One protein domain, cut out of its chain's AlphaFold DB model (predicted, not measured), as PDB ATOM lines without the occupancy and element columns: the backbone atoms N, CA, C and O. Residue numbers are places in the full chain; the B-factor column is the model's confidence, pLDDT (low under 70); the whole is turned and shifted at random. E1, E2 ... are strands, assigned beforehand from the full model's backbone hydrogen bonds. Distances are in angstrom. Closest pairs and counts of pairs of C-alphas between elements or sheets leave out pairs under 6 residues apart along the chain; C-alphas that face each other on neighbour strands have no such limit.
ATOM      1  N   TYR A   7      38.603 -12.735  50.009       97.12
ATOM      2  CA  TYR A   7      37.831 -13.969  49.942       97.12
ATOM      3  C   TYR A   7      38.408 -14.845  48.834       97.12
ATOM      4  O   TYR A   7      38.509 -14.426  47.679       97.12
ATOM      5  N   ILE A   8      38.845 -16.043  49.220       96.50
ATOM      6  CA  ILE A   8      39.471 -17.019  48.334       96.50
ATOM      7  C   ILE A   8      38.748 -18.342  48.533       96.50
ATOM      8  O   ILE A   8      38.729 -18.878  49.638       96.50
ATOM      9  N   ASP A   9      38.196 -18.877  47.451       96.62
ATOM     10  CA  ASP A   9      37.610 -20.214  47.413       96.62
ATOM     11  C   ASP A   9      38.185 -20.946  46.195       96.62
ATOM     12  O   ASP A   9      37.891 -20.613  45.040       96.62
ATOM     13  N   PHE A  10      39.076 -21.907  46.449       95.94
ATOM     14  CA  PHE A  10      39.740 -22.657  45.384       95.94
ATOM     15  C   PHE A  10      38.768 -23.584  44.661       95.94
ATOM     16  O   PHE A  10      38.860 -23.696  43.439       95.94
ATOM     17  N   ASP A  11      37.817 -24.189  45.363       96.62
ATOM     18  CA  ASP A  11      36.878 -25.145  44.775       96.62
ATOM     19  C   ASP A  11      35.855 -24.432  43.889       96.62
ATOM     20  O   ASP A  11      35.591 -24.858  42.765       96.62
ATOM     21  N   LYS A  12      35.352 -23.278  44.340       96.81
ATOM     22  CA  LYS A  12      34.413 -22.442  43.576       96.81
ATOM     23  C   LYS A  12      35.085 -21.497  42.584       96.81
ATOM     24  O   LYS A  12      34.388 -20.809  41.844       96.81
ATOM     25  N   ASN A  13      36.418 -21.464  42.545       95.69
ATOM     26  CA  ASN A  13      37.198 -20.582  41.675       95.69
ATOM     27  C   ASN A  13      36.899 -19.081  41.899       95.69
ATOM     28  O   ASN A  13      36.764 -18.321  40.940       95.69
ATOM     29  N   ILE A  14      36.813 -18.650  43.163       97.00
ATOM     30  CA  ILE A  14      36.535 -17.259  43.556       97.00
ATOM     31  C   ILE A  14      37.799 -16.606  44.128       97.00
ATOM     32  O   ILE A  14      38.450 -17.164  45.013       97.00
ATOM     33  N   LEU A  15      38.112 -15.403  43.637       96.94
ATOM     34  CA  LEU A  15      39.126 -14.505  44.190       96.94
ATOM     35  C   LEU A  15      38.585 -13.072  44.218       96.94
ATOM     36  O   LEU A  15      38.459 -12.418  43.178       96.94
ATOM     37  N   GLU A  16      38.312 -12.572  45.418       97.00
ATOM     38  CA  GLU A  16      37.805 -11.222  45.646       97.00
ATOM     39  C   GLU A  16      38.685 -10.467  46.635       97.00
ATOM     40  O   GLU A  16      39.119 -11.008  47.655       97.00
ATOM     41  N   ILE A  17      38.907  -9.184  46.358       95.31
ATOM     42  CA  ILE A  17      39.527  -8.264  47.310       95.31
ATOM     43  C   ILE A  17      38.570  -7.111  47.563       95.31
ATOM     44  O   ILE A  17      38.075  -6.484  46.628       95.31
ATOM     45  N   ASN A  18      38.326  -6.813  48.839       95.50
ATOM     46  CA  ASN A  18      37.386  -5.779  49.272       95.50
ATOM     47  C   ASN A  18      35.966  -5.982  48.699       95.50
ATOM     48  O   ASN A  18      35.274  -5.006  48.429       95.50
ATOM     49  N   GLY A  19      35.553  -7.238  48.484       96.31
ATOM     50  CA  GLY A  19      34.260  -7.598  47.884       96.31
ATOM     51  C   GLY A  19      34.173  -7.403  46.365       96.31
ATOM     52  O   GLY A  19      33.088  -7.505  45.802       96.31
ATOM     53  N   PHE A  20      35.292  -7.108  45.691       96.00
ATOM     54  CA  PHE A  20      35.341  -6.984  44.235       96.00
ATOM     55  C   PHE A  20      36.108  -8.155  43.611       96.00
ATOM     56  O   PHE A  20      37.245  -8.419  44.027       96.00
ATOM     57  N   PRO A  21      35.550  -8.822  42.582       95.88
ATOM     58  CA  PRO A  21      36.235  -9.904  41.893       95.88
ATOM     59  C   PRO A  21      37.462  -9.381  41.153       95.88
ATOM     60  O   PRO A  21      37.400  -8.404  40.395       95.88
ATOM     61  N   ILE A  22      38.587 -10.060  41.351       93.19
ATOM     62  CA  ILE A  22      39.805  -9.787  40.598       93.19
ATOM     63  C   ILE A  22      39.605 -10.289  39.174       93.19
ATOM     64  O   ILE A  22      39.171 -11.415  38.968       93.19
ATOM     65  N   LYS A  23      39.916  -9.441  38.189       91.44
ATOM     66  CA  LYS A  23      39.829  -9.775  36.753       91.44
ATOM     67  C   LYS A  23      41.187 -10.046  36.113       91.44
ATOM     68  O   LYS A  23      41.254 -10.559  35.001       91.44
ATOM     69  N   LYS A  24      42.267  -9.657  36.790       90.75
ATOM     70  CA  LYS A  24      43.632  -9.888  36.320       90.75
ATOM     71  C   LYS A  24      44.032 -11.344  36.535       90.75
ATOM     72  O   LYS A  24      43.496 -12.017  37.416       90.75
ATOM     73  N   LYS A  25      44.991 -11.794  35.725       94.19
ATOM     74  CA  LYS A  25      45.660 -13.083  35.881       94.19
ATOM     75  C   LYS A  25      46.446 -13.066  37.190       94.19
ATOM     76  O   LYS A  25      47.392 -12.290  37.336       94.19
ATOM     77  N   THR A  26      46.038 -13.894  38.145       95.00
ATOM     78  CA  THR A  26      46.569 -13.842  39.513       95.00
ATOM     79  C   THR A  26      46.782 -15.242  40.060       95.00
ATOM     80  O   THR A  26      45.891 -16.080  39.973       95.00
ATOM     81  N   VAL A  27      47.944 -15.503  40.655       96.38
ATOM     82  CA  VAL A  27      48.191 -16.738  41.409       96.38
ATOM     83  C   VAL A  27      47.997 -16.452  42.891       96.38
ATOM     84  O   VAL A  27      48.646 -15.558  43.439       96.38
ATOM     85  N   ALA A  28      47.114 -17.208  43.539       96.69
ATOM     86  CA  ALA A  28      46.957 -17.165  44.987       96.69
ATOM     87  C   ALA A  28      47.624 -18.384  45.630       96.69
ATOM     88  O   ALA A  28      47.496 -19.495  45.115       96.69
ATOM     89  N   TYR A  29      48.296 -18.163  46.756       96.94
ATOM     90  CA  TYR A  29      48.921 -19.179  47.596       96.94
ATOM     91  C   TYR A  29      48.237 -19.168  48.964       96.94
ATOM     92  O   TYR A  29      48.178 -18.116  49.613       96.94
ATOM     93  N   LEU A  30      47.715 -20.320  49.383       95.56
ATOM     94  CA  LEU A  30      47.137 -20.527  50.708       95.56
ATOM     95  C   LEU A  30      48.044 -21.452  51.527       95.56
ATOM     96  O   LEU A  30      48.544 -22.442  50.980       95.56
ATOM     97  N   PRO A  31      48.243 -21.160  52.822       93.69
ATOM     98  CA  PRO A  31      49.032 -22.012  53.695       93.69
ATOM     99  C   PRO A  31      48.270 -23.304  53.998       93.69
ATOM    100  O   PRO A  31      47.038 -23.312  54.052       93.69
ATOM    101  N   ARG A  32      49.006 -24.390  54.221       90.12
ATOM    102  CA  ARG A  32      48.488 -25.633  54.791       90.12
ATOM    103  C   ARG A  32      49.153 -25.926  56.128       90.12
ATOM    104  O   ARG A  32      50.271 -25.491  56.396       90.12
ATOM    105  N   ASP A  33      48.479 -26.758  56.910       86.31
ATOM    106  CA  ASP A  33      48.945 -27.213  58.221       86.31
ATOM    107  C   ASP A  33      50.227 -28.064  58.146       86.31
ATOM    108  O   ASP A  33      50.958 -28.170  59.126       86.31
ATOM    109  N   ASP A  34      50.532 -28.647  56.981       87.62
ATOM    110  CA  ASP A  34      51.759 -29.420  56.731       87.62
ATOM    111  C   ASP A  34      52.995 -28.539  56.447       87.62
ATOM    112  O   ASP A  34      54.081 -29.059  56.180       87.62
ATOM    113  N   GLY A  35      52.840 -27.211  56.504       82.56
ATOM    114  CA  GLY A  35      53.892 -26.234  56.225       82.56
ATOM    115  C   GLY A  35      54.120 -25.955  54.737       82.56
ATOM    116  O   GLY A  35      54.905 -25.063  54.407       82.56
ATOM    117  N   TRP A  36      53.434 -26.662  53.832       88.44
ATOM    118  CA  TRP A  36      53.444 -26.372  52.402       88.44
ATOM    119  C   TRP A  36      52.319 -25.413  52.014       88.44
ATOM    120  O   TRP A  36      51.364 -25.177  52.751       88.44
ATOM    121  N   GLU A  37      52.426 -24.842  50.819       93.25
ATOM    122  CA  GLU A  37      51.385 -23.988  50.254       93.25
ATOM    123  C   GLU A  37      50.649 -24.723  49.141       93.25
ATOM    124  O   GLU A  37      51.256 -25.406  48.314       93.25
ATOM    125  N   ILE A  38      49.336 -24.522  49.068       95.44
ATOM    126  CA  ILE A  38      48.581 -24.803  47.848       95.44
ATOM    127  C   ILE A  38      48.499 -23.537  47.015       95.44
ATOM    128  O   ILE A  38      48.372 -22.437  47.551       95.44
ATOM    129  N   SER A  39      48.534 -23.687  45.694       96.19
ATOM    130  CA  SER A  39      48.400 -22.555  44.784       96.19
ATOM    131  C   SER A  39      47.355 -22.804  43.712       96.19
ATOM    132  O   SER A  39      47.123 -23.943  43.303       96.19
ATOM    133  N   LYS A  40      46.724 -21.722  43.255       96.44
ATOM    134  CA  LYS A  40      45.784 -21.742  42.137       96.44
ATOM    135  C   LYS A  40      45.918 -20.478  41.296       96.44
ATOM    136  O   LYS A  40      46.038 -19.375  41.831       96.44
ATOM    137  N   LEU A  41      45.893 -20.656  39.976       95.50
ATOM    138  CA  LEU A  41      45.845 -19.569  39.001       95.50
ATOM    139  C   LEU A  41      44.386 -19.176  38.731       95.50
ATOM    140  O   LEU A  41      43.580 -20.008  38.317       95.50
ATOM    141  N   PHE A  42      44.081 -17.899  38.922       95.12
ATOM    142  CA  PHE A  42      42.798 -17.267  38.637       95.12
ATOM    143  C   PHE A  42      42.895 -16.406  37.379       95.12
ATOM    144  O   PHE A  42      43.943 -15.821  37.093       95.12
ATOM    145  N   ASN A  43      41.781 -16.327  36.645       93.19
ATOM    146  CA  ASN A  43      41.645 -15.600  35.376       93.19
ATOM    147  C   ASN A  43      42.815 -15.846  34.408       93.19
ATOM    148  O   ASN A  43      43.492 -14.893  34.002       93.19
ATOM    149  N   PRO A  44      43.108 -17.114  34.058       91.62
ATOM    150  CA  PRO A  44      44.140 -17.398  33.077       91.62
ATOM    151  C   PRO A  44      43.809 -16.677  31.766       91.62
ATOM    152  O   PRO A  44      42.667 -16.668  31.311       91.62
ATOM    153  N   ASN A  45      44.824 -16.074  31.160       86.44
ATOM    154  CA  ASN A  45      44.739 -15.514  29.821       86.44
ATOM    155  C   ASN A  45      45.874 -16.087  28.960       86.44
ATOM    156  O   ASN A  45      46.834 -16.663  29.482       86.44
ATOM    157  N   ASN A  46      45.766 -15.914  27.643       81.25
ATOM    158  CA  ASN A  46      46.748 -16.418  26.679       81.25
ATOM    159  C   ASN A  46      48.020 -15.553  26.600       81.25
ATOM    160  O   ASN A  46      48.860 -15.790  25.737       81.25
ATOM    161  N   SER A  47      48.161 -14.543  27.466       78.19
ATOM    162  CA  SER A  47      49.337 -13.683  27.491       78.19
ATOM    163  C   SER A  47      50.452 -14.316  28.327       78.19
ATOM    164  O   SER A  47      50.217 -14.915  29.386       78.19
ATOM    165  N   THR A  48      51.685 -14.164  27.846       76.44
ATOM    166  CA  THR A  48      52.924 -14.473  28.578       76.44
ATOM    167  C   THR A  48      53.301 -13.379  29.580       76.44
ATOM    168  O   THR A  48      54.334 -13.491  30.235       76.44
ATOM    169  N   GLU A  49      52.468 -12.345  29.722       76.25
ATOM    170  CA  GLU A  49      52.620 -11.282  30.714       76.25
ATOM    171  C   GLU A  49      52.717 -11.798  32.158       76.25
ATOM    172  O   GLU A  49      52.205 -12.871  32.520       76.25
ATOM    173  N   GLU A  50      53.373 -10.979  32.987       78.94
ATOM    174  CA  GLU A  50      53.500 -11.205  34.421       78.94
ATOM    175  C   GLU A  50      52.134 -11.391  35.091       78.94
ATOM    176  O   GLU A  50      51.128 -10.776  34.737       78.94
ATOM    177  N   CYS A  51      52.109 -12.284  36.079       88.44
ATOM    178  CA  CYS A  51      50.924 -12.564  36.878       88.44
ATOM    179  C   CYS A  51      51.047 -11.865  38.225       88.44
ATOM    180  O   CYS A  51      52.083 -11.986  38.887       88.44
ATOM    181  N   ASP A  52      49.957 -11.246  38.675       91.88
ATOM    182  CA  ASP A  52      49.866 -10.780  40.054       91.88
ATOM    183  C   ASP A  52      49.955 -11.988  41.004       91.88
ATOM    184  O   ASP A  52      49.536 -13.105  40.673       91.88
ATOM    185  N   ARG A  53      50.507 -11.780  42.201       93.88
ATOM    186  CA  ARG A  53      50.656 -12.837  43.210       93.88
ATOM    187  C   ARG A  53      50.071 -12.398  44.540       93.88
ATOM    188  O   ARG A  53      50.360 -11.306  45.019       93.88
ATOM    189  N   ILE A  54      49.293 -13.284  45.147       94.12
ATOM    190  CA  ILE A  54      48.765 -13.126  46.502       94.12
ATOM    191  C   ILE A  54      49.250 -14.311  47.322       94.12
ATOM    192  O   ILE A  54      48.938 -15.450  46.991       94.12
ATOM    193  N   ARG A  55      49.989 -14.054  48.401       94.88
ATOM    194  CA  ARG A  55      50.452 -15.090  49.329       94.88
ATOM    195  C   ARG A  55      49.860 -14.832  50.704       94.88
ATOM    196  O   ARG A  55      50.082 -13.764  51.270       94.88
ATOM    197  N   VAL A  56      49.080 -15.784  51.204       92.88
ATOM    198  CA  VAL A  56      48.494 -15.735  52.545       92.88
ATOM    199  C   VAL A  56      49.413 -16.489  53.501       92.88
ATOM    200  O   VAL A  56      49.888 -17.574  53.184       92.88
TER     201      VAL A  56
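AT A GLANCE: This is residues 7 to 56 of the 61 residues of an uncharacterized protein of Eubacterium sp. CAG:202 (UniProt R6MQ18). A small three-stranded sheet, E4, E3 and E5, has a short hairpin, E1 and E2, loosely over one face, its strands crossing those of the sheet; the other face is bare. The 50 printed residues hold five named strands, E1 to E5 in chain order, and no named helix; the class is all strand, with 23 residues in named elements. The mixed sheet runs E4, E3, E5. The whole is only just compact, close to loose, with a radius of gyration of the C-alphas of 11.3 A and spans of 33 by 26 by 17 A.

IN THESE COORDINATES: E3, residues 26 to 31, is 16.6 A long; E4, residues 37 to 42, 15.9 A; E5, residues 52 to 55, 10.2 A, ending at C-alpha 55 (50.452, -15.090, 49.329). E1, residues 7 to 9, starts at C-alpha 7 (37.831, -13.969, 49.942) and is 6.7 A long; E2, residues 14 to 17, 10.2 A.

HOW THE PARTS SIT: Inner strand E3 is antiparallel to E4, a hairpin, with N 28 and O 40 3.0 A apart. E3 is parallel to E5, with N 29 and O 54 2.8 A apart. E1 and E2 form an antiparallel hairpin, with N 9 and O 14 3.0 A apart. The closest C-alphas of E2 and E4, Leu 15 and Phe 42, are 7.2 A apart.

THE WHOLE: The farthest C-alphas, Asp 33 and Ser 47, are 33.6 A apart. The printed part has no cut and no long link, and no printed residue is under 70 in pLDDT.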